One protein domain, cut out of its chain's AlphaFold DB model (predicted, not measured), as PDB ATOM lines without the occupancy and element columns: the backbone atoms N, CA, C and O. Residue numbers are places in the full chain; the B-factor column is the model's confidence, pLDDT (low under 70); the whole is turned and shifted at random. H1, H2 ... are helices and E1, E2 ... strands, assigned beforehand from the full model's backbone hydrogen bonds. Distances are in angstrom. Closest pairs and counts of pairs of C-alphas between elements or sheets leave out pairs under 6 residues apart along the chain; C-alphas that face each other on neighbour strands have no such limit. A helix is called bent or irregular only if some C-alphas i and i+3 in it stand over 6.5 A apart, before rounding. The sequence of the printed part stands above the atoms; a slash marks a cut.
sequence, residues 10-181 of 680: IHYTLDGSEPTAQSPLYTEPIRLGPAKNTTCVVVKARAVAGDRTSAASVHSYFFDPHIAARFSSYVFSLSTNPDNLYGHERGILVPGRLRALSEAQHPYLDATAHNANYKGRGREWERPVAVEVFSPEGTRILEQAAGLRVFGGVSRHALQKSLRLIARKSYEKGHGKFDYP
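This is residues 10 to 181 of the 680 residues of the protein "Fn3 associated" of Desulfovibrio legallii (UniProt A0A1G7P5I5). A curled sheet, E4 to E7, and a smaller sheet, E1 to E3, are partly face to face as a sandwich with crossed strands; H2 only grazes the curled sheet, and H3 lies far from both sheets, toward one end of the longest axis. The printed part has 172 residues with four named helices and seven named strands, in the order E1 E2 E3 H1 E4 H2 H3 E5 E6 H4 E7. Both sheets are antiparallel, ordered E4 E5 E6 E7 and E1 E2 E3. The class is mixed, helices and strands, with under half of the residues in named elements. The whole is only just compact, close to loose, with a radius of gyration of the C-alphas of 18.3 A and spans of 57 by 45 by 38 A.

In the larger sheet, E4 is residues 74 to 79, 16.0 A long, E5 127 to 134, 21.6 A, E6 140 to 151, 25.1 A, and E7 162 to 166, 13.3 A. E6 bends by 85 degrees at residue 145. In the smaller sheet, E1 is residues 10 to 13, beginning at C-alpha 10 (-7.699, 28.473, -22.443), E2 40 to 49, 29.8 A, and E3 57 to 62, 16.9 A. H1 is residues 67 to 70, H2 82 to 86, H3 96 to 105, 14.7 A, and H4 154 to 157. H4 is neither bent nor irregular, but only just: C-alphas 154 and 157 are 6.2 A apart. E7 ends at C-alpha 166 (15.192, 12.279, -28.624).

The larger sheet is strongly twisted. N 77 and O 132 of E4 and E5 are within hydrogen-bond range at 2.8 A, N 131 and O 144 of the hairpin E5 and E6 at 2.8 A, and N 149 and O 164 of E6 and E7 at 2.9 A. The strands of the two sheets stand at 78 degrees; the closest C-alphas of E3 and E5, Val 58 and Ala 130, are 6.8 A apart. E1 E2 E3 is a meander, each strand the antiparallel neighbour of the one before, with N 11 and O 46 at 2.9 A and N 43 and O 59 at 2.8 A. H2 and H3 are close but not clearly touching, their closest C-alphas, Tyr 86 and Gly 96, 8.0 A apart. H1, H3 and, only just, H4, with 4 pairs of C-alphas within 10 A, are not on the larger sheet. Every O i to N i+4 pair is within range in H2 and H3; H1 and H4 are too short for one.

The C-alphas of Glu 28 and Tyr 108 are the two farthest apart, 57.5 A. The printed part has no cut. The links E1 to E2, 26 residues, and H3 to E5, 21 residues, are long. Mean pLDDT of the printed part is 92.9; residues 36 to 37 are under 70.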
ATOM      1  N   ILE A  10      -8.946  29.078 -22.921       96.44
ATOM      2  CA  ILE A  10      -7.699  28.473 -22.443       96.44
ATOM      3  C   ILE A  10      -8.034  27.495 -21.328       96.44
ATOM      4  O   ILE A  10      -8.560  27.896 -20.296       96.44
ATOM      5  N   HIS A  11      -7.695  26.230 -21.523       96.44
ATOM      6  CA  HIS A  11      -7.823  25.186 -20.516       96.44
ATOM      7  C   HIS A  11      -6.442  24.781 -20.013       96.44
ATOM      8  O   HIS A  11      -5.473  24.820 -20.779       96.44
ATOM      9  N   TYR A  12      -6.337  24.391 -18.744       96.50
ATOM     10  CA  TYR A  12      -5.047  24.068 -18.140       96.50
ATOM     11  C   TYR A  12      -5.095  22.869 -17.191       96.50
ATOM     12  O   TYR A  12      -6.152  22.483 -16.697       96.50
ATOM     13  N   THR A  13      -3.925  22.287 -16.935       95.00
ATOM     14  CA  THR A  13      -3.707  21.192 -15.980       95.00
ATOM     15  C   THR A  13      -2.437  21.455 -15.172       95.00
ATOM     16  O   THR A  13      -1.538  22.176 -15.618       95.00
ATOM     17  N   LEU A  14      -2.378  20.890 -13.962       91.94
ATOM     18  CA  LEU A  14      -1.264  21.056 -13.014       91.94
ATOM     19  C   LEU A  14      -0.567  19.730 -12.652       91.94
ATOM     20  O   LEU A  14       0.353  19.709 -11.842       91.94
ATOM     21  N   ASP A  15      -1.019  18.618 -13.234       83.38
ATOM     22  CA  ASP A  15      -0.580  17.245 -12.944       83.38
ATOM     23  C   ASP A  15       0.200  16.600 -14.112       83.38
ATOM     24  O   ASP A  15       0.558  15.422 -14.079       83.38
ATOM     25  N   GLY A  16       0.449  17.372 -15.176       84.25
ATOM     26  CA  GLY A  16       1.109  16.921 -16.401       84.25
ATOM     27  C   GLY A  16       0.190  16.252 -17.432       84.25
ATOM     28  O   GLY A  16       0.654  15.964 -18.542       84.25
ATOM     29  N   SER A  17      -1.097  16.030 -17.135       90.94
ATOM     30  CA  SER A  17      -2.073  15.542 -18.123       90.94
ATOM     31  C   SER A  17      -2.281  16.557 -19.256       90.94
ATOM     32  O   SER A  17      -2.020  17.747 -19.097       90.94
ATOM     33  N   GLU A  18      -2.696  16.103 -20.441       91.94
ATOM     34  CA  GLU A  18      -2.954  17.022 -21.560       91.94
ATOM     35  C   GLU A  18      -4.257  17.800 -21.317       91.94
ATOM     36  O   GLU A  18      -5.287  17.154 -21.112       91.94
ATOM     37  N   PRO A  19      -4.255  19.148 -21.371       93.19
ATOM     38  CA  PRO A  19      -5.483  19.919 -21.217       93.19
ATOM     39  C   PRO A  19      -6.480  19.616 -22.338       93.19
ATOM     40  O   PRO A  19      -6.131  19.647 -23.523       93.19
ATOM     41  N   THR A  20      -7.731  19.365 -21.964       91.56
ATOM     42  CA  THR A  20      -8.863  19.176 -22.877       91.56
ATOM     43  C   THR A  20      -9.924  20.246 -22.634       91.56
ATOM     44  O   THR A  20      -9.840  21.016 -21.680       91.56
ATOM     45  N   ALA A  21     -10.972  20.268 -23.461       90.69
ATOM     46  CA  ALA A  21     -12.132  21.137 -23.243       90.69
ATOM     47  C   ALA A  21     -12.864  20.861 -21.910       90.69
ATOM     48  O   ALA A  21     -13.656  21.685 -21.463       90.69
ATOM     49  N   GLN A  22     -12.616  19.707 -21.277       91.50
ATOM     50  CA  GLN A  22     -13.157  19.341 -19.964       91.50
ATOM     51  C   GLN A  22     -12.227  19.724 -18.805       91.50
ATOM     52  O   GLN A  22     -12.635  19.650 -17.648       91.50
ATOM     53  N   SER A  23     -10.980  20.114 -19.083       95.00
ATOM     54  CA  SER A  23     -10.056  20.601 -18.056       95.00
ATOM     55  C   SER A  23     -10.495  21.977 -17.529       95.00
ATOM     56  O   SER A  23     -11.246  22.680 -18.212       95.00
ATOM     57  N   PRO A  24     -10.025  22.402 -16.341       96.00
ATOM     58  CA  PRO A  24     -10.326  23.721 -15.793       96.00
ATOM     59  C   PRO A  24     -10.099  24.861 -16.794       96.00
ATOM     60  O   PRO A  24      -9.050  24.940 -17.441       96.00
ATOM     61  N   LEU A  25     -11.096  25.741 -16.913       95.94
ATOM     62  CA  LEU A  25     -11.028  26.945 -17.734       95.94
ATOM     63  C   LEU A  25     -10.220  28.020 -17.001       95.94
ATOM     64  O   LEU A  25     -10.487  28.329 -15.842       95.94
ATOM     65  N   TYR A  26      -9.257  28.626 -17.688       95.94
ATOM     66  CA  TYR A  26      -8.527  29.779 -17.182       95.94
ATOM     67  C   TYR A  26      -9.387  31.043 -17.314       95.94
ATOM     68  O   TYR A  26      -9.539  31.591 -18.408       95.94
ATOM     69  N   THR A  27      -9.951  31.497 -16.196       94.56
ATOM     70  CA  THR A  27     -10.755  32.729 -16.102       94.56
ATOM     71  C   THR A  27     -10.059  33.836 -15.312       94.56
ATOM     72  O   THR A  27     -10.346  35.010 -15.528       94.56
ATOM     73  N   GLU A  28      -9.122  33.482 -14.430       93.81
ATOM     74  CA  GLU A  28      -8.389  34.409 -13.567       93.81
ATOM     75  C   GLU A  28      -6.955  33.918 -13.289       93.81
ATOM     76  O   GLU A  28      -6.655  32.735 -13.485       93.81
ATOM     77  N   PRO A  29      -6.025  34.795 -12.859       93.12
ATOM     78  CA  PRO A  29      -4.667  34.391 -12.506       93.12
ATOM     79  C   PRO A  29      -4.622  33.288 -11.439       93.12
ATOM     80  O   PRO A  29      -5.124  33.455 -10.330       93.12
ATOM     81  N   ILE A  30      -3.940  32.183 -11.752       90.94
ATOM     82  CA  ILE A  30      -3.702  31.095 -10.800       90.94
ATOM     83  C   ILE A  30      -2.565  31.470  -9.845       90.94
ATOM     84  O   ILE A  30      -1.496  31.911 -10.274       90.94
ATOM     85  N   ARG A  31      -2.776  31.282  -8.540       88.94
ATOM     86  CA  ARG A  31      -1.710  31.418  -7.542       88.94
ATOM     87  C   ARG A  31      -0.973  30.096  -7.417       88.94
ATOM     88  O   ARG A  31      -1.547  29.106  -6.974       88.94
ATOM     89  N   LEU A  32       0.301  30.103  -7.785       88.94
ATOM     90  CA  LEU A  32       1.209  29.001  -7.505       88.94
ATOM     91  C   LEU A  32       1.972  29.316  -6.222       88.94
ATOM     92  O   LEU A  32       2.379  30.457  -6.001       88.94
ATOM     93  N   GLY A  33       2.162  28.318  -5.371       74.62
ATOM     94  CA  GLY A  33       2.909  28.484  -4.136       74.62
ATOM     95  C   GLY A  33       3.407  27.150  -3.600       74.62
ATOM     96  O   GLY A  33       2.929  26.098  -4.036       74.62
ATOM     97  N   PRO A  34       4.358  27.183  -2.654       70.44
ATOM     98  CA  PRO A  34       4.853  25.979  -2.009       70.44
ATOM     99  C   PRO A  34       3.726  25.354  -1.179       70.44
ATOM    100  O   PRO A  34       3.421  25.802  -0.075       70.44
ATOM    101  N   ALA A  35       3.084  24.317  -1.712       71.75
ATOM    102  CA  ALA A  35       2.296  23.403  -0.899       71.75
ATOM    103  C   ALA A  35       3.240  22.457  -0.138       71.75
ATOM    104  O   ALA A  35       4.416  22.305  -0.484       71.75
ATOM    105  N   LYS A  36       2.741  21.812   0.923       67.44
ATOM    106  CA  LYS A  36       3.534  20.850   1.700       67.44
ATOM    107  C   LYS A  36       4.080  19.767   0.757       67.44
ATOM    108  O   LYS A  36       3.302  19.060   0.128       67.44
ATOM    109  N   ASN A  37       5.407  19.640   0.698       66.56
ATOM    110  CA  ASN A  37       6.147  18.701  -0.158       66.56
ATOM    111  C   ASN A  37       6.087  18.980  -1.678       66.56
ATOM    112  O   ASN A  37       6.400  18.088  -2.464       66.56
ATOM    113  N   THR A  38       5.736  20.195  -2.112       77.81
ATOM    114  CA  THR A  38       5.778  20.586  -3.532       77.81
ATOM    115  C   THR A  38       6.964  21.508  -3.803       77.81
ATOM    116  O   THR A  38       6.978  22.653  -3.361       77.81
ATOM    117  N   THR A  39       7.947  21.015  -4.560       86.12
ATOM    118  CA  THR A  39       9.144  21.777  -4.971       86.12
ATOM    119  C   THR A  39       9.079  22.262  -6.418       86.12
ATOM    120  O   THR A  39       9.852  23.131  -6.814       86.12
ATOM    121  N   CYS A  40       8.146  21.737  -7.215       93.19
ATOM    122  CA  CYS A  40       7.891  22.176  -8.579       93.19
ATOM    123  C   CYS A  40       6.409  21.988  -8.935       93.19
ATOM    124  O   CYS A  40       5.797  20.989  -8.557       93.19
ATOM    125  N   VAL A  41       5.837  22.942  -9.669       94.00
ATOM    126  CA  VAL A  41       4.512  22.830 -10.291       94.00
ATOM    127  C   VAL A  41       4.670  23.015 -11.790       94.00
ATOM    128  O   VAL A  41       5.248  24.006 -12.236       94.00
ATOM    129  N   VAL A  42       4.129  22.074 -12.562       94.69
ATOM    130  CA  VAL A  42       4.086  22.173 -14.021       94.69
ATOM    131  C   VAL A  42       2.715  22.652 -14.442       94.69
ATOM    132  O   VAL A  42       1.712  22.020 -14.129       94.69
ATOM    133  N   VAL A  43       2.675  23.745 -15.189       95.88
ATOM    134  CA  VAL A  43       1.452  24.279 -15.771       95.88
ATOM    135  C   VAL A  43       1.443  23.932 -17.249       95.88
ATOM    136  O   VAL A  43       2.294  24.407 -18.000       95.88
ATOM    137  N   LYS A  44       0.470  23.126 -17.678       95.56
ATOM    138  CA  LYS A  44       0.171  22.948 -19.102       95.56
ATOM    139  C   LYS A  44      -1.079  23.717 -19.456       95.56
ATOM    140  O   LYS A  44      -2.082  23.583 -18.765       95.56
ATOM    141  N   ALA A  45      -1.046  24.464 -20.550       95.62
ATOM    142  CA  ALA A  45      -2.191  25.217 -21.037       95.62
ATOM    143  C   ALA A  45      -2.397  25.009 -22.536       95.62
ATOM    144  O   ALA A  45      -1.441  24.860 -23.297       95.62
ATOM    145  N   ARG A  46      -3.656  25.010 -22.971       94.75
ATOM    146  CA  ARG A  46      -4.035  24.872 -24.378       94.75
ATOM    147  C   ARG A  46      -5.238  25.752 -24.695       94.75
ATOM    148  O   ARG A  46      -6.186  25.795 -23.916       94.75
ATOM    149  N   ALA A  47      -5.213  26.425 -25.842       94.81
ATOM    150  CA  ALA A  47      -6.364  27.156 -26.358       94.81
ATOM    151  C   ALA A  47      -7.272  26.207 -27.158       94.81
ATOM    152  O   ALA A  47      -6.784  25.422 -27.974       94.81
ATOM    153  N   VAL A  48      -8.582  26.289 -26.935       93.50
ATOM    154  CA  VAL A  48      -9.624  25.499 -27.602       93.50
ATOM    155  C   VAL A  48     -10.610  26.452 -28.272       93.50
ATOM    156  O   VAL A  48     -11.148  27.338 -27.612       93.50
ATOM    157  N   ALA A  49     -10.849  26.274 -29.570       91.50
ATOM    158  CA  ALA A  49     -11.785  27.066 -30.368       91.50
ATOM    159  C   ALA A  49     -12.601  26.134 -31.278       91.50
ATOM    160  O   ALA A  49     -12.130  25.725 -32.344       91.50
ATOM    161  N   GLY A  50     -13.815  25.781 -30.847       86.44
ATOM    162  CA  GLY A  50     -14.612  24.735 -31.496       86.44
ATOM    163  C   GLY A  50     -13.958  23.360 -31.331       86.44
ATOM    164  O   GLY A  50     -13.657  22.946 -30.215       86.44
ATOM    165  N   ASP A  51     -13.717  22.669 -32.442       85.00
ATOM    166  CA  ASP A  51     -13.004  21.387 -32.521       85.00
ATOM    167  C   ASP A  51     -11.475  21.540 -32.649       85.00
ATOM    168  O   ASP A  51     -10.731  20.558 -32.582       85.00
ATOM    169  N   ARG A  52     -10.982  22.772 -32.814       89.38
ATOM    170  CA  ARG A  52      -9.556  23.067 -32.971       89.38
ATOM    171  C   ARG A  52      -8.905  23.314 -31.620       89.38
ATOM    172  O   ARG A  52      -9.450  24.012 -30.764       89.38
ATOM    173  N   THR A  53      -7.682  22.817 -31.464       91.25
ATOM    174  CA  THR A  53      -6.863  23.085 -30.281       91.25
ATOM    175  C   THR A  53      -5.457  23.529 -30.665       91.25
ATOM    176  O   THR A  53      -4.890  22.994 -31.617       91.25
ATOM    177  N   SER A  54      -4.871  24.453 -29.903       90.38
ATOM    178  CA  SER A  54      -3.462  24.826 -30.054       90.38
ATOM    179  C   SER A  54      -2.522  23.680 -29.653       90.38
ATOM    180  O   SER A  54      -2.936  22.687 -29.047       90.38
ATOM    181  N   ALA A  55      -1.224  23.840 -29.924       87.69
ATOM    182  CA  ALA A  55      -0.212  23.097 -29.176       87.69
ATOM    183  C   ALA A  55      -0.315  23.443 -27.678       87.69
ATOM    184  O   ALA A  55      -0.768  24.536 -27.319       87.69
ATOM    185  N   ALA A  56       0.077  22.512 -26.809       89.75
ATOM    186  CA  ALA A  56       0.168  22.795 -25.383       89.75
ATOM    187  C   ALA A  56       1.394  23.678 -25.107       89.75
ATOM    188  O   ALA A  56       2.492  23.358 -25.554       89.75
ATOM    189  N   SER A  57       1.198  24.759 -24.359       92.75
ATOM    190  CA  SER A  57       2.271  25.530 -23.729       92.75
ATOM    191  C   SER A  57       2.550  24.919 -22.358       92.75
ATOM    192  O   SER A  57       1.609  24.591 -21.628       92.75
ATOM    193  N   VAL A  58       3.824  24.714 -22.032       94.75
ATOM    194  CA  VAL A  58       4.256  24.040 -20.802       94.75
ATOM    195  C   VAL A  58       5.266  24.919 -20.087       94.75
ATOM    196  O   VAL A  58       6.237  25.353 -20.698       94.75
ATOM    197  N   HIS A  59       5.018  25.177 -18.804       95.06
ATOM    198  CA  HIS A  59       5.908  25.968 -17.964       95.06
ATOM    199  C   HIS A  59       6.034  25.364 -16.569       95.06
ATOM    200  O   HIS A  59       5.033  25.131 -15.886       95.06
ATOM    201  N   SER A  60       7.271  25.184 -16.129       95.38
ATOM    202  CA  SER A  60       7.613  24.682 -14.804       95.38
ATOM    203  C   SER A  60       8.055  25.794 -13.859       95.38
ATOM    204  O   SER A  60       8.924  26.603 -14.178       95.38
ATOM    205  N   TYR A  61       7.480  25.794 -12.657       93.75
ATOM    206  CA  TYR A  61       7.752  26.765 -11.601       93.75
ATOM    207  C   TYR A  61       8.312  26.042 -10.383       93.75
ATOM    208  O   TYR A  61       7.685  25.105  -9.890       93.75
ATOM    209  N   PHE A  62       9.479  26.462  -9.902       93.50
ATOM    210  CA  PHE A  62      10.183  25.822  -8.790       93.50
ATOM    211  C   PHE A  62      10.071  26.646  -7.509       93.50
ATOM    212  O   PHE A  62      10.164  27.872  -7.541       93.50
ATOM    213  N   PHE A  63       9.902  25.959  -6.379       89.69
ATOM    214  CA  PHE A  63       9.725  26.561  -5.062       89.69
ATOM    215  C   PHE A  63      10.724  25.959  -4.078       89.69
ATOM    216  O   PHE A  63      10.683  24.765  -3.785       89.69
ATOM    217  N   ASP A  64      11.602  26.803  -3.546       86.88
ATOM    218  CA  ASP A  64      12.508  26.473  -2.450       86.88
ATOM    219  C   ASP A  64      12.861  27.783  -1.718       86.88
ATOM    220  O   ASP A  64      13.161  28.777  -2.392       86.88
ATOM    221  N   PRO A  65      12.826  27.840  -0.371       86.19
ATOM    222  CA  PRO A  65      13.224  29.037   0.382       86.19
ATOM    223  C   PRO A  65      14.639  29.542   0.049       86.19
ATOM    224  O   PRO A  65      14.941  30.718   0.241       86.19
ATOM    225  N   HIS A  66      15.494  28.667  -0.478       87.81
ATOM    226  CA  HIS A  66      16.863  28.939  -0.895       87.81
ATOM    227  C   HIS A  66      17.095  28.580  -2.373       87.81
ATOM    228  O   HIS A  66      18.193  28.156  -2.743       87.81
ATOM    229  N   ILE A  67      16.085  28.774  -3.234       88.94
ATOM    230  CA  ILE A  67      16.112  28.356  -4.649       88.94
ATOM    231  C   ILE A  67      17.353  28.836  -5.411       88.94
ATOM    232  O   ILE A  67      17.951  28.052  -6.141       88.94
ATOM    233  N   ALA A  68      17.804  30.072  -5.171       88.38
ATOM    234  CA  ALA A  68      18.979  30.654  -5.827       88.38
ATOM    235  C   ALA A  68      20.279  29.881  -5.549       88.38
ATOM    236  O   ALA A  68      21.217  29.940  -6.334       88.38
ATOM    237  N   ALA A  69      20.340  29.156  -4.431       90.19
ATOM    238  CA  ALA A  69      21.465  28.306  -4.088       90.19
ATOM    239  C   ALA A  69      21.145  26.818  -4.269       90.19
ATOM    240  O   ALA A  69      22.039  26.005  -4.073       90.19
ATOM    241  N   ARG A  70      19.907  26.411  -4.580       91.50
ATOM    242  CA  ARG A  70      19.472  25.005  -4.516       91.50
ATOM    243  C   ARG A  70      20.232  24.113  -5.495       91.50
ATOM    244  O   ARG A  70      20.611  23.008  -5.099       91.50
ATOM    245  N   PHE A  71      20.467  24.575  -6.718       95.12
ATOM    246  CA  PHE A  71      21.033  23.770  -7.801       95.12
ATOM    247  C   PHE A  71      22.468  24.187  -8.140       95.12
ATOM    248  O   PHE A  71      22.795  25.367  -8.174       95.12
ATOM    249  N   SER A  72      23.322  23.196  -8.398       93.75
ATOM    250  CA  SER A  72      24.657  23.353  -9.010       93.75
ATOM    251  C   SER A  72      24.741  22.672 -10.383       93.75
ATOM    252  O   SER A  72      25.801  22.609 -11.001       93.75
ATOM    253  N   SER A  73      23.617  22.119 -10.832       96.44
ATOM    254  CA  SER A  73      23.442  21.271 -12.002       96.44
ATOM    255  C   SER A  73      22.360  21.857 -12.907       96.44
ATOM    256  O   SER A  73      21.592  22.726 -12.488       96.44
ATOM    257  N   TYR A  74      22.274  21.383 -14.152       98.19
ATOM    258  CA  TYR A  74      21.119  21.710 -14.986       98.19
ATOM    259  C   TYR A  74      19.842  21.155 -14.354       98.19
ATOM    260  O   TYR A  74      19.847  20.050 -13.816       98.19
ATOM    261  N   VAL A  75      18.727  21.868 -14.479       98.44
ATOM    262  CA  VAL A  75      17.426  21.376 -14.012       98.44
ATOM    263  C   VAL A  75      16.598  20.959 -15.215       98.44
ATOM    264  O   VAL A  75      16.178  21.802 -16.001       98.44
ATOM    265  N   PHE A  76      16.367  19.657 -15.362       98.69
ATOM    266  CA  PHE A  76      15.509  19.084 -16.394       98.69
ATOM    267  C   PHE A  76      14.101  18.898 -15.839       98.69
ATOM    268  O   PHE A  76      13.874  18.038 -14.987       98.69
ATOM    269  N   SER A  77      13.147  19.668 -16.357       98.12
ATOM    270  CA  SER A  77      11.727  19.470 -16.094       98.12
ATOM    271  C   SER A  77      11.077  18.776 -17.280       98.12
ATOM    272  O   SER A  77      10.986  19.327 -18.377       98.12
ATOM    273  N   LEU A  78      10.660  17.529 -17.071       98.25
ATOM    274  CA  LEU A  78      10.049  16.701 -18.100       98.25
ATOM    275  C   LEU A  78       8.559  16.581 -17.822       98.25
ATOM    276  O   LEU A  78       8.149  16.043 -16.790       98.25
ATOM    277  N   SER A  79       7.747  17.048 -18.766       97.38
ATOM    278  CA  SER A  79       6.298  17.012 -18.635       97.38
ATOM    279  C   SER A  79       5.635  16.171 -19.714       97.38
ATOM    280  O   SER A  79       5.799  16.391 -20.912       97.38
ATOM    281  N   THR A  80       4.836  15.198 -19.302       96.75
ATOM    282  CA  THR A  80       4.120  14.288 -20.197       96.75
ATOM    283  C   THR A  80       2.854  13.781 -19.519       96.75
ATOM    284  O   THR A  80       2.750  13.811 -18.296       96.75
ATOM    285  N   ASN A  81       1.888  13.294 -20.297       95.69
ATOM    286  CA  ASN A  81       0.709  12.649 -19.725       95.69
ATOM    287  C   ASN A  81       1.153  11.528 -18.750       95.69
ATOM    288  O   ASN A  81       1.936  10.674 -19.173       95.69
ATOM    289  N   PRO A  82       0.688  11.499 -17.483       96.12
ATOM    290  CA  PRO A  82       1.101  10.496 -16.496       96.12
ATOM    291  C   PRO A  82       0.981   9.042 -16.976       96.12
ATOM    292  O   PRO A  82       1.820   8.205 -16.640       96.12
ATOM    293  N   ASP A  83       0.004   8.745 -17.834       96.75
ATOM    294  CA  ASP A  83      -0.196   7.422 -18.430       96.75
ATOM    295  C   ASP A  83       0.991   6.976 -19.314       96.75
ATOM    296  O   ASP A  83       1.298   5.788 -19.418       96.75
ATOM    297  N   ASN A  84       1.750   7.920 -19.882       97.75
ATOM    298  CA  ASN A  84       2.986   7.624 -20.611       97.75
ATOM    299  C   ASN A  84       4.112   7.116 -19.699       97.75
ATOM    300  O   ASN A  84       4.996   6.399 -20.172       97.75
ATOM    301  N   LEU A  85       4.100   7.474 -18.413       97.75
ATOM    302  CA  LEU A  85       5.105   7.062 -17.432       97.75
ATOM    303  C   LEU A  85       4.653   5.827 -16.648       97.75
ATOM    304  O   LEU A  85       5.428   4.880 -16.512       97.75
ATOM    305  N   TYR A  86       3.398   5.817 -16.193       97.69
ATOM    306  CA  TYR A  86       2.906   4.871 -15.186       97.69
ATOM    307  C   TYR A  86       1.713   4.018 -15.631       97.69
ATOM    308  O   TYR A  86       1.306   3.118 -14.902       97.69
ATOM    309  N   GLY A  87       1.166   4.261 -16.824       98.00
ATOM    310  CA  GLY A  87       0.043   3.498 -17.360       98.00
ATOM    311  C   GLY A  87       0.343   2.011 -17.531       98.00
ATOM    312  O   GLY A  87       1.446   1.631 -17.933       98.00
ATOM    313  N   HIS A  88      -0.656   1.158 -17.302       98.19
ATOM    314  CA  HIS A  88      -0.509  -0.289 -17.484       98.19
ATOM    315  C   HIS A  88      -0.098  -0.644 -18.922       98.19
ATOM    316  O   HIS A  88       0.857  -1.389 -19.136       98.19
ATOM    317  N   GLU A  89      -0.768  -0.060 -19.916       97.19
ATOM    318  CA  GLU A  89      -0.563  -0.406 -21.326       97.19
ATOM    319  C   GLU A  89       0.750   0.133 -21.895       97.19
ATOM    320  O   GLU A  89       1.448  -0.564 -22.630       97.19
ATOM    321  N   ARG A  90       1.098   1.382 -21.568       95.56
ATOM    322  CA  ARG A  90       2.176   2.113 -22.252       95.56
ATOM    323  C   ARG A  90       3.138   2.854 -21.330       95.56
ATOM    324  O   ARG A  90       4.071   3.472 -21.849       95.56
ATOM    325  N   GLY A  91       2.945   2.788 -20.015       98.19
ATOM    326  CA  GLY A  91       3.789   3.447 -19.024       98.19
ATOM    327  C   GLY A  91       5.213   2.918 -19.075       98.19
ATOM    328  O   GLY A  91       5.444   1.734 -18.842       98.19
ATOM    329  N   ILE A  92       6.175   3.779 -19.405       98.06
ATOM    330  CA  ILE A  92       7.560   3.358 -19.651       98.06
ATOM    331  C   ILE A  92       8.366   3.090 -18.374       98.06
ATOM    332  O   ILE A  92       9.450   2.530 -18.472       98.06
ATOM    333  N   LEU A  93       7.884   3.480 -17.189       97.88
ATOM    334  CA  LEU A  93       8.615   3.319 -15.922       97.88
ATOM    335  C   LEU A  93       8.153   2.116 -15.091       97.88
ATOM    336  O   LEU A  93       8.792   1.792 -14.089       97.88
ATOM    337  N   VAL A  94       7.080   1.447 -15.513       97.06
ATOM    338  CA  VAL A  94       6.417   0.370 -14.764       97.06
ATOM    339  C   VAL A  94       6.651  -1.003 -15.401       97.06
ATOM    340  O   VAL A  94       7.051  -1.081 -16.564       97.06
ATOM    341  N   PRO A  95       6.424  -2.111 -14.675       96.44
ATOM    342  CA  PRO A  95       6.379  -3.440 -15.279       96.44
ATOM    343  C   PRO A  95       5.257  -3.562 -16.322       96.44
ATOM    344  O   PRO A  95       5.509  -4.016 -17.436       96.44
ATOM    345  N   GLY A  96       4.055  -3.086 -15.981       96.94
ATOM    346  CA  GLY A  96       2.902  -2.938 -16.876       96.94
ATOM    347  C   GLY A  96       2.491  -4.202 -17.643       96.94
ATOM    348  O   GLY A  96       2.807  -5.325 -17.253       96.94
ATOM    349  N   ARG A  97       1.790  -4.012 -18.764       97.25
ATOM    350  CA  ARG A  97       1.221  -5.086 -19.587       97.25
ATOM    351  C   ARG A  97       2.250  -6.109 -20.047       97.25
ATOM    352  O   ARG A  97       1.963  -7.302 -20.017       97.25
ATOM    353  N   LEU A  98       3.440  -5.675 -20.475       96.44
ATOM    354  CA  LEU A  98       4.470  -6.616 -20.923       96.44
ATOM    355  C   LEU A  98       4.916  -7.559 -19.801       96.44
ATOM    356  O   LEU A  98       5.298  -8.692 -20.094       96.44
ATOM    357  N   ARG A  99       4.851  -7.114 -18.539       96.44
ATOM    358  CA  ARG A  99       5.104  -7.989 -17.396       96.44
ATOM    359  C   ARG A  99       4.005  -9.025 -17.236       96.44
ATOM    360  O   ARG A  99       4.315 -10.209 -17.276       96.44
ATOM    361  N   ALA A 100       2.752  -8.583 -17.151       96.69
ATOM    362  CA  ALA A 100       1.608  -9.475 -16.979       96.69
ATOM    363  C   ALA A 100       1.540 -10.552 -18.081       96.69
ATOM    364  O   ALA A 100       1.327 -11.727 -17.799       96.69
ATOM    365  N   LEU A 101       1.800 -10.171 -19.340       96.88
ATOM    366  CA  LEU A 101       1.866 -11.118 -20.458       96.88
ATOM    367  C   LEU A 101       3.020 -12.117 -20.314       96.88
ATOM    368  O   LEU A 101       2.849 -13.298 -20.598       96.88
ATOM    369  N   SER A 102       4.194 -11.651 -19.882       96.81
ATOM    370  CA  SER A 102       5.365 -12.510 -19.710       96.81
ATOM    371  C   SER A 102       5.196 -13.495 -18.553       96.81
ATOM    372  O   SER A 102       5.616 -14.638 -18.691       96.81
ATOM    373  N   GLU A 103       4.583 -13.079 -17.445       97.00
ATOM    374  CA  GLU A 103       4.265 -13.936 -16.293       97.00
ATOM    375  C   GLU A 103       3.228 -14.999 -16.652       97.00
ATOM    376  O   GLU A 103       3.422 -16.171 -16.340       97.00
ATOM    377  N   ALA A 104       2.184 -14.624 -17.396       97.19
ATOM    378  CA  ALA A 104       1.185 -15.576 -17.874       97.19
ATOM    379  C   ALA A 104       1.771 -16.622 -18.843       97.19
ATOM    380  O   ALA A 104       1.377 -17.784 -18.804       97.19
ATOM    381  N   GLN A 105       2.706 -16.224 -19.714       97.56
ATOM    382  CA  GLN A 105       3.326 -17.123 -20.698       97.56
ATOM    383  C   GLN A 105       4.451 -17.986 -20.111       97.56
ATOM    384  O   GLN A 105       4.676 -19.101 -20.581       97.56
ATOM    385  N   HIS A 106       5.170 -17.483 -19.104       96.06
ATOM    386  CA  HIS A 106       6.386 -18.110 -18.585       96.06
ATOM    387  C   HIS A 106       6.460 -18.092 -17.047       96.06
ATOM    388  O   HIS A 106       7.428 -17.567 -16.499       96.06
ATOM    389  N   PRO A 107       5.494 -18.682 -16.321       93.88
ATOM    390  CA  PRO A 107       5.364 -18.534 -14.861       93.88
ATOM    391  C   PRO A 107       6.530 -19.116 -14.043       93.88
ATOM    392  O   PRO A 107       6.609 -18.900 -12.840       93.88
ATOM    393  N   TYR A 108       7.416 -19.879 -14.682       95.00
ATOM    394  CA  TYR A 108       8.604 -20.485 -14.082       95.00
ATOM    395  C   TYR A 108       9.849 -19.585 -14.134       95.00
ATOM    396  O   TYR A 108      10.894 -19.980 -13.624       95.00
ATOM    397  N   LEU A 109       9.788 -18.431 -14.808       92.50
ATOM    398  CA  LEU A 109      10.917 -17.507 -14.878       92.50
ATOM    399  C   LEU A 109      11.040 -16.689 -13.594       92.50
ATOM    400  O   LEU A 109      10.054 -16.308 -12.968       92.50
ATOM    401  N   ASP A 110      12.273 -16.325 -13.257       89.31
ATOM    402  CA  ASP A 110      12.515 -15.371 -12.184       89.31
ATOM    403  C   ASP A 110      11.971 -13.978 -12.530       89.31
ATOM    404  O   ASP A 110      11.927 -13.539 -13.689       89.31
ATOM    405  N   ALA A 111      11.650 -13.208 -11.487       82.12
ATOM    406  CA  ALA A 111      11.087 -11.865 -11.604       82.12
ATOM    407  C   ALA A 111      11.920 -10.908 -12.483       82.12
ATOM    408  O   ALA A 111      11.373  -9.978 -13.080       82.12
ATOM    409  N   THR A 112      13.239 -11.083 -12.579       83.06
ATOM    410  CA  THR A 112      14.119 -10.236 -13.403       83.06
ATOM    411  C   THR A 112      14.184 -10.690 -14.865       83.06
ATOM    412  O   THR A 112      14.376  -9.848 -15.751       83.06
ATOM    413  N   ALA A 113      13.943 -11.973 -15.144       89.50
ATOM    414  CA  ALA A 113      13.928 -12.537 -16.491       89.50
ATOM    415  C   ALA A 113      12.671 -12.121 -17.272       89.50
ATOM    416  O   ALA A 113      12.745 -11.866 -18.476       89.50
ATOM    417  N   HIS A 114      11.548 -11.923 -16.579       93.56
ATOM    418  CA  HIS A 114      10.307 -11.465 -17.197       93.56
ATOM    419  C   HIS A 114      10.439 -10.151 -17.971       93.56
ATOM    420  O   HIS A 114      11.146  -9.211 -17.569       93.56
ATOM    421  N   ASN A 115       9.699 -10.060 -19.078       93.69
ATOM    422  CA  ASN A 115       9.575  -8.818 -19.829       93.69
ATOM    423  C   ASN A 115       8.833  -7.748 -19.002       93.69
ATOM    424  O   ASN A 115       8.258  -8.029 -17.953       93.69
ATOM    425  N   ALA A 116       8.915  -6.492 -19.420       95.75
ATOM    426  CA  ALA A 116       8.289  -5.364 -18.738       95.75
ATOM    427  C   ALA A 116       8.199  -4.164 -19.680       95.75
ATOM    428  O   ALA A 116       9.009  -4.039 -20.598       95.75
ATOM    429  N   ASN A 117       7.275  -3.239 -19.432       97.25
ATOM    430  CA  ASN A 117       7.125  -2.033 -20.240       97.25
ATOM    431  C   ASN A 117       8.417  -1.206 -20.258       97.25
ATOM    432  O   ASN A 117       8.844  -0.744 -21.316       97.25
ATOM    433  N   TYR A 118       9.119  -1.106 -19.123       96.06
ATOM    434  CA  TYR A 118      10.433  -0.459 -19.082       96.06
ATOM    435  C   TYR A 118      11.488  -1.155 -19.961       96.06
ATOM    436  O   TYR A 118      12.460  -0.518 -20.351       96.06
ATOM    437  N   LYS A 119      11.309  -2.427 -20.352       94.50
ATOM    438  CA  LYS A 119      12.156  -3.131 -21.335       94.50
ATOM    439  C   LYS A 119      11.713  -2.905 -22.790       94.50
ATOM    440  O   LYS A 119      12.353  -3.446 -23.689       94.50
ATOM    441  N   GLY A 120      10.717  -2.065 -23.050       93.00
ATOM    442  CA  GLY A 120      10.283  -1.685 -24.392       93.00
ATOM    443  C   GLY A 120      11.383  -1.086 -25.285       93.00
ATOM    444  O   GLY A 120      12.387  -0.529 -24.815       93.00
ATOM    445  N   ARG A 121      11.231  -1.213 -26.611       89.62
ATOM    446  CA  ARG A 121      12.224  -0.795 -27.623       89.62
ATOM    447  C   ARG A 121      11.590  -0.087 -28.821       89.62
ATOM    448  O   ARG A 121      10.397  -0.149 -29.044       89.62
ATOM    449  N   GLY A 122      12.417   0.579 -29.622       90.06
ATOM    450  CA  GLY A 122      11.963   1.232 -30.850       90.06
ATOM    451  C   GLY A 122      11.023   2.423 -30.636       90.06
ATOM    452  O   GLY A 122      10.925   2.981 -29.541       90.06
ATOM    453  N   ARG A 123      10.386   2.837 -31.733       91.12
ATOM    454  CA  ARG A 123       9.498   4.004 -31.804       91.12
ATOM    455  C   ARG A 123       8.208   3.814 -31.003       91.12
ATOM    456  O   ARG A 123       7.719   4.773 -30.425       91.12
ATOM    457  N   GLU A 124       7.711   2.585 -30.910       94.00
ATOM    458  CA  GLU A 124       6.487   2.230 -30.174       94.00
ATOM    459  C   GLU A 124       6.590   2.476 -28.667       94.00
ATOM    460  O   GLU A 124       5.582   2.649 -27.987       94.00
ATOM    461  N   TRP A 125       7.813   2.533 -28.138       96.00
ATOM    462  CA  TRP A 125       8.095   2.798 -26.727       96.00
ATOM    463  C   TRP A 125       8.623   4.216 -26.476       96.00
ATOM    464  O   TRP A 125       9.067   4.517 -25.372       96.00
ATOM    465  N   GLU A 126       8.568   5.085 -27.490       97.62
ATOM    466  CA  GLU A 126       8.818   6.528 -27.405       97.62
ATOM    467  C   GLU A 126       7.535   7.248 -26.971       97.62
ATOM    468  O   GLU A 126       6.452   6.975 -27.494       97.62
ATOM    469  N   ARG A 127       7.629   8.144 -25.986       97.50
ATOM    470  CA  ARG A 127       6.495   8.936 -25.488       97.50
ATOM    471  C   ARG A 127       6.719  10.414 -25.774       97.50
ATOM    472  O   ARG A 127       7.845  10.866 -25.597       97.50
ATOM    473  N   PRO A 128       5.701  11.174 -26.204       96.88
ATOM    474  CA  PRO A 128       5.846  12.620 -26.327       96.88
ATOM    475  C   PRO A 128       6.125  13.235 -24.952       96.88
ATOM    476  O   PRO A 128       5.518  12.838 -23.956       96.88
ATOM    477  N   VAL A 129       7.036  14.197 -24.892       97.62
ATOM    478  CA  VAL A 129       7.395  14.924 -23.671       97.62
ATOM    479  C   VAL A 129       7.672  16.382 -24.026       97.62
ATOM    480  O   VAL A 129       8.271  16.653 -25.063       97.62
ATOM    481  N   ALA A 130       7.244  17.310 -23.178       97.19
ATOM    482  CA  ALA A 130       7.742  18.678 -23.182       97.19
ATOM    483  C   ALA A 130       8.973  18.741 -22.270       97.19
ATOM    484  O   ALA A 130       8.914  18.298 -21.119       97.19
ATOM    485  N   VAL A 131      10.085  19.226 -22.810       98.00
ATOM    486  CA  VAL A 131      11.372  19.334 -22.125       98.00
ATOM    487  C   VAL A 131      11.644  20.805 -21.868       98.00
ATOM    488  O   VAL A 131      11.832  21.570 -22.812       98.00
ATOM    489  N   GLU A 132      11.717  21.181 -20.599       98.12
ATOM    490  CA  GLU A 132      12.302  22.453 -20.189       98.12
ATOM    491  C   GLU A 132      13.621  22.189 -19.468       98.12
ATOM    492  O   GLU A 132      13.714  21.289 -18.627       98.12
ATOM    493  N   VAL A 133      14.645  22.976 -19.797       98.44
ATOM    494  CA  VAL A 133      15.937  22.923 -19.110       98.44
ATOM    495  C   VAL A 133      16.296  24.302 -18.594       98.44
ATOM    496  O   VAL A 133      16.200  25.290 -19.325       98.44
ATOM    497  N   PHE A 134      16.744  24.353 -17.345       97.62
ATOM    498  CA  PHE A 134      17.203  25.567 -16.687       97.62
ATOM    499  C   PHE A 134      18.681  25.444 -16.316       97.62
ATOM    500  O   PHE A 134      19.156  24.359 -15.961       97.62
ATOM    501  N   SER A 135      19.409  26.555 -16.401       95.00
ATOM    502  CA  SER A 135      20.749  26.680 -15.832       95.00
ATOM    503  C   SER A 135      20.688  26.626 -14.296       95.00
ATOM    504  O   SER A 135      19.614  26.852 -13.727       95.00
ATOM    505  N   PRO A 136      21.811  26.358 -13.605       91.38
ATOM    506  CA  PRO A 136      21.865  26.408 -12.141       91.38
ATOM    507  C   PRO A 136      21.376  27.743 -11.551       91.38
ATOM    508  O   PRO A 136      20.803  27.772 -10.467       91.38
ATOM    509  N   GLU A 137      21.541  28.841 -12.292       90.81
ATOM    510  CA  GLU A 137      21.120  30.199 -11.918       90.81
ATOM    511  C   GLU A 137      19.617  30.451 -12.144       90.81
ATOM    512  O   GLU A 137      19.114  31.527 -11.826       90.81
ATOM    513  N   GLY A 138      18.887  29.483 -12.708       90.56
ATOM    514  CA  GLY A 138      17.445  29.567 -12.946       90.56
ATOM    515  C   GLY A 138      17.045  30.159 -14.300       90.56
ATOM    516  O   GLY A 138      15.861  30.402 -14.533       90.56
ATOM    517  N   THR A 139      17.990  30.370 -15.222       92.69
ATOM    518  CA  THR A 139      17.660  30.813 -16.587       92.69
ATOM    519  C   THR A 139      17.153  29.634 -17.405       92.69
ATOM    520  O   THR A 139      17.832  28.614 -17.494       92.69
ATOM    521  N   ARG A 140      15.989  29.756 -18.052       95.25
ATOM    522  CA  ARG A 140      15.495  28.724 -18.973       95.25
ATOM    523  C   ARG A 140      16.304  28.748 -20.271       95.25
ATOM    524  O   ARG A 140      16.226  29.713 -21.024       95.25
ATOM    525  N   ILE A 141      17.071  27.691 -20.514       95.31
ATOM    526  CA  ILE A 141      17.993  27.561 -21.654       95.31
ATOM    527  C   ILE A 141      17.421  26.720 -22.800       95.31
ATOM    528  O   ILE A 141      17.891  26.831 -23.928       95.31
ATOM    529  N   LEU A 142      16.409  25.892 -22.526       94.69
ATOM    530  CA  LEU A 142      15.714  25.096 -23.534       94.69
ATOM    531  C   LEU A 142      14.229  24.970 -23.176       94.69
ATOM    532  O   LEU A 142      13.890  24.718 -22.022       94.69
ATOM    533  N   GLU A 143      13.372  25.084 -24.187       95.06
ATOM    534  CA  GLU A 143      11.972  24.657 -24.189       95.06
ATOM    535  C   GLU A 143      11.738  23.942 -25.525       95.06
ATOM    536  O   GLU A 143      11.917  24.554 -26.576       95.06
ATOM    537  N   GLN A 144      11.435  22.641 -25.498       94.56
ATOM    538  CA  GLN A 144      11.280  21.845 -26.721       94.56
ATOM    539  C   GLN A 144      10.431  20.586 -26.494       94.56
ATOM    540  O   GLN A 144      10.597  19.878 -25.498       94.56
ATOM    541  N   ALA A 145       9.570  20.232 -27.447       96.06
ATOM    542  CA  ALA A 145       8.904  18.935 -27.489       96.06
ATOM    543  C   ALA A 145       9.820  17.845 -28.077       96.06
ATOM    544  O   ALA A 145      10.474  18.006 -29.111       96.06
ATOM    545  N   ALA A 146       9.848  16.682 -27.429       97.62
ATOM    546  CA  ALA A 146      10.738  15.579 -27.772       97.62
ATOM    547  C   ALA A 146      10.093  14.204 -27.541       97.62
ATOM    548  O   ALA A 146       8.966  14.074 -27.060       97.62
ATOM    549  N   GLY A 147      10.835  13.153 -27.891       98.31
ATOM    550  CA  GLY A 147      10.540  11.780 -27.501       98.31
ATOM    551  C   GLY A 147      11.257  11.401 -26.206       98.31
ATOM    552  O   GLY A 147      12.440  11.687 -26.058       98.31
ATOM    553  N   LEU A 148      10.571  10.707 -25.302       98.56
ATOM    554  CA  LEU A 148      11.083  10.174 -24.039       98.56
ATOM    555  C   LEU A 148      11.063   8.646 -24.050       98.56
ATOM    556  O   LEU A 148      10.064   8.035 -24.439       98.56
ATOM    557  N   ARG A 149      12.158   8.019 -23.607       97.31
ATOM    558  CA  ARG A 149      12.308   6.557 -23.508       97.31
ATOM    559  C   ARG A 149      13.151   6.152 -22.311       97.31
ATOM    560  O   ARG A 149      14.046   6.888 -21.922       97.31
ATOM    561  N   VAL A 150      12.968   4.929 -21.815       97.62
ATOM    562  CA  VAL A 150      13.938   4.326 -20.886       97.62
ATOM    563  C   VAL A 150      15.204   3.884 -21.632       97.62
ATOM    564  O   VAL A 150      15.149   3.232 -22.684       97.62
ATOM    565  N   PHE A 151      16.359   4.215 -21.061       95.25
ATOM    566  CA  PHE A 151      17.695   3.871 -21.549       95.25
ATOM    567  C   PHE A 151      18.361   2.780 -20.691       95.25
ATOM    568  O   PHE A 151      17.945   2.548 -19.562       95.25
ATOM    569  N   GLY A 152      19.378   2.105 -21.234       91.12
ATOM    570  CA  GLY A 152      20.207   1.129 -20.513       91.12
ATOM    571  C   GLY A 152      20.088  -0.307 -21.026       91.12
ATOM    572  O   GLY A 152      19.580  -0.553 -22.125       91.12
ATOM    573  N   GLY A 153      20.547  -1.254 -20.215       87.94
ATOM    574  CA  GLY A 153      20.453  -2.701 -20.422       87.94
ATOM    575  C   GLY A 153      19.800  -3.337 -19.200       87.94
ATOM    576  O   GLY A 153      18.579  -3.231 -19.041       87.94
ATOM    577  N   VAL A 154      20.632  -3.912 -18.330       85.94
ATOM    578  CA  VAL A 154      20.266  -4.444 -17.004       85.94
ATOM    579  C   VAL A 154      19.775  -3.337 -16.066       85.94
ATOM    580  O   VAL A 154      18.754  -3.498 -15.400       85.94
ATOM    581  N   SER A 155      20.399  -2.157 -16.106       90.62
ATOM    582  CA  SER A 155      20.035  -0.986 -15.287       90.62
ATOM    583  C   SER A 155      18.586  -0.504 -15.452       90.62
ATOM    584  O   SER A 155      18.070   0.244 -14.623       90.62
ATOM    585  N   ARG A 156      17.863  -0.992 -16.470       93.62
ATOM    586  CA  ARG A 156      16.417  -0.780 -16.610       93.62
ATOM    587  C   ARG A 156      15.575  -1.406 -15.504       93.62
ATOM    588  O   ARG A 156      14.381  -1.149 -15.483       93.62
ATOM    589  N   HIS A 157      16.141  -2.231 -14.634       90.69
ATOM    590  CA  HIS A 157      15.443  -2.757 -13.461       90.69
ATOM    591  C   HIS A 157      15.480  -1.806 -12.258       90.69
ATOM    592  O   HIS A 157      14.630  -1.932 -11.379       90.69
ATOM    593  N   ALA A 158      16.403  -0.839 -12.234       91.94
ATOM    594  CA  ALA A 158      16.539   0.101 -11.128       91.94
ATOM    595  C   ALA A 158      15.246   0.903 -10.897       91.94
ATOM    596  O   ALA A 158      14.504   1.195 -11.838       91.94
ATOM    597  N   LEU A 159      14.961   1.293  -9.652       92.12
ATOM    598  CA  LEU A 159      13.791   2.132  -9.356       92.12
ATOM    599  C   LEU A 159      13.894   3.476 -10.093       92.12
ATOM    600  O   LEU A 159      13.000   3.823 -10.873       92.12
ATOM    601  N   GLN A 160      15.036   4.154  -9.953       96.44
ATOM    602  CA  GLN A 160      15.402   5.284 -10.799       96.44
ATOM    603  C   GLN A 160      15.967   4.770 -12.130       96.44
ATOM    604  O   GLN A 160      17.048   4.192 -12.169       96.44
ATOM    605  N   LYS A 161      15.243   4.982 -13.230       97.19
ATOM    606  CA  LYS A 161      15.632   4.602 -14.591       97.19
ATOM    607  C   LYS A 161      16.478   5.697 -15.230       97.19
ATOM    608  O   LYS A 161      16.214   6.881 -15.043       97.19
ATOM    609  N   SER A 162      17.407   5.294 -16.091       98.06
ATOM    610  CA  SER A 162      17.986   6.215 -17.068       98.06
ATOM    611  C   SER A 162      16.940   6.610 -18.119       98.06
ATOM    612  O   SER A 162      16.216   5.751 -18.634       98.06
ATOM    613  N   LEU A 163      16.887   7.891 -18.481       98.56
ATOM    614  CA  LEU A 163      15.924   8.441 -19.440       98.56
ATOM    615  C   LEU A 163      16.646   8.978 -20.676       98.56
ATOM    616  O   LEU A 163      17.612   9.720 -20.564       98.56
ATOM    617  N   ARG A 164      16.175   8.629 -21.872       98.12
ATOM    618  CA  ARG A 164      16.661   9.170 -23.145       98.12
ATOM    619  C   ARG A 164      15.641  10.143 -23.716       98.12
ATOM    620  O   ARG A 164      14.492   9.762 -23.936       98.12
ATOM    621  N   LEU A 165      16.114  11.342 -24.026       98.50
ATOM    622  CA  LEU A 165      15.412  12.371 -24.779       98.50
ATOM    623  C   LEU A 165      15.862  12.298 -26.243       98.50
ATOM    624  O   LEU A 165      17.055  12.165 -26.519       98.50
ATOM    625  N   ILE A 166      14.921  12.339 -27.184       97.69
ATOM    626  CA  ILE A 166      15.192  12.279 -28.624       97.69
ATOM    627  C   ILE A 166      14.513  13.461 -29.317       97.69
ATOM    628  O   ILE A 166      13.283  13.526 -29.371       97.69
ATOM    629  N   ALA A 167      15.311  14.365 -29.879       96.69
ATOM    630  CA  ALA A 167      14.824  15.489 -30.665       96.69
ATOM    631  C   ALA A 167      14.412  15.012 -32.060       96.69
ATOM    632  O   ALA A 167      15.134  14.259 -32.720       96.69
ATOM    633  N   ARG A 168      13.212  15.398 -32.511       93.50
ATOM    634  CA  ARG A 168      12.710  15.031 -33.840       93.50
ATOM    635  C   ARG A 168      11.708  16.044 -34.357       93.50
ATOM    636  O   ARG A 168      10.772  16.418 -33.656       93.50
ATOM    637  N   LYS A 169      11.764  16.257 -35.671       94.44
ATOM    638  CA  LYS A 169      10.796  17.077 -36.414       94.44
ATOM    639  C   LYS A 169       9.342  16.599 -36.303       94.44
ATOM    640  O   LYS A 169       8.431  17.372 -36.562       94.44
ATOM    641  N   SER A 170       9.124  15.325 -35.955       94.31
ATOM    642  CA  SER A 170       7.785  14.768 -35.721       94.31
ATOM    643  C   SER A 170       7.161  15.203 -34.392       94.31
ATOM    644  O   SER A 170       5.959  15.043 -34.233       94.31
ATOM    645  N   TYR A 171       7.972  15.647 -33.428       93.50
ATOM    646  CA  TYR A 171       7.486  16.214 -32.168       93.50
ATOM    647  C   TYR A 171       7.400  17.731 -32.255       93.50
ATOM    648  O   TYR A 171       6.430  18.301 -31.772       93.50
ATOM    649  N   GLU A 172       8.357  18.363 -32.936       89.19
ATOM    650  CA  GLU A 172       8.358  19.808 -33.111       89.19
ATOM    651  C   GLU A 172       8.911  20.210 -34.479       89.19
ATOM    652  O   GLU A 172      10.056  19.923 -34.839       89.19
ATOM    653  N   LYS A 173       8.069  20.852 -35.293       86.25
ATOM    654  CA  LYS A 173       8.413  21.199 -36.673       86.25
ATOM    655  C   LYS A 173       9.588  22.180 -36.688       86.25
ATOM    656  O   LYS A 173       9.551  23.203 -36.027       86.25
ATOM    657  N   GLY A 174      10.613  21.878 -37.484       83.38
ATOM    658  CA  GLY A 174      11.839  22.687 -37.557       83.38
ATOM    659  C   GLY A 174      12.917  22.270 -36.552       83.38
ATOM    660  O   GLY A 174      14.095  22.387 -36.878       83.38
ATOM    661  N   HIS A 175      12.543  21.647 -35.433       81.62
ATOM    662  CA  HIS A 175      13.455  21.268 -34.353       81.62
ATOM    663  C   HIS A 175      13.799  19.771 -34.410       81.62
ATOM    664  O   HIS A 175      13.114  18.896 -33.878       81.62
ATOM    665  N   GLY A 176      14.873  19.453 -35.140       89.62
ATOM    666  CA  GLY A 176      15.398  18.087 -35.277       89.62
ATOM    667  C   GLY A 176      16.491  17.717 -34.272       89.62
ATOM    668  O   GLY A 176      16.879  16.555 -34.232       89.62
ATOM    669  N   LYS A 177      16.978  18.688 -33.498       93.12
ATOM    670  CA  LYS A 177      18.048  18.558 -32.507       93.12
ATOM    671  C   LYS A 177      17.701  19.389 -31.276       93.12
ATOM    672  O   LYS A 177      16.781  20.203 -31.335       93.12
ATOM    673  N   PHE A 178      18.411  19.154 -30.183       94.94
ATOM    674  CA  PHE A 178      18.477  20.078 -29.060       94.94
ATOM    675  C   PHE A 178      19.579  21.096 -29.354       94.94
ATOM    676  O   PHE A 178      20.761  20.759 -29.254       94.94
ATOM    677  N   ASP A 179      19.195  22.302 -29.765       89.19
ATOM    678  CA  ASP A 179      20.108  23.358 -30.221       89.19
ATOM    679  C   ASP A 179      20.700  24.141 -29.036       89.19
ATOM    680  O   ASP A 179      20.466  25.336 -28.869       89.19
ATOM    681  N   TYR A 180      21.450  23.445 -28.180       88.62
ATOM    682  CA  TYR A 180      22.166  24.048 -27.058       88.62
ATOM    683  C   TYR A 180      23.481  23.298 -26.762       88.62
ATOM    684  O   TYR A 180      23.491  22.060 -26.734       88.62
ATOM    685  N   PRO A 181      24.591  24.013 -26.485       89.56
ATOM    686  CA  PRO A 181      25.888  23.420 -26.167       89.56
ATOM    687  C   PRO A 181      25.932  22.882 -24.727       89.56
ATOM    688  O   PRO A 181      26.612  23.422 -23.857       89.56
TER     689      PRO A 181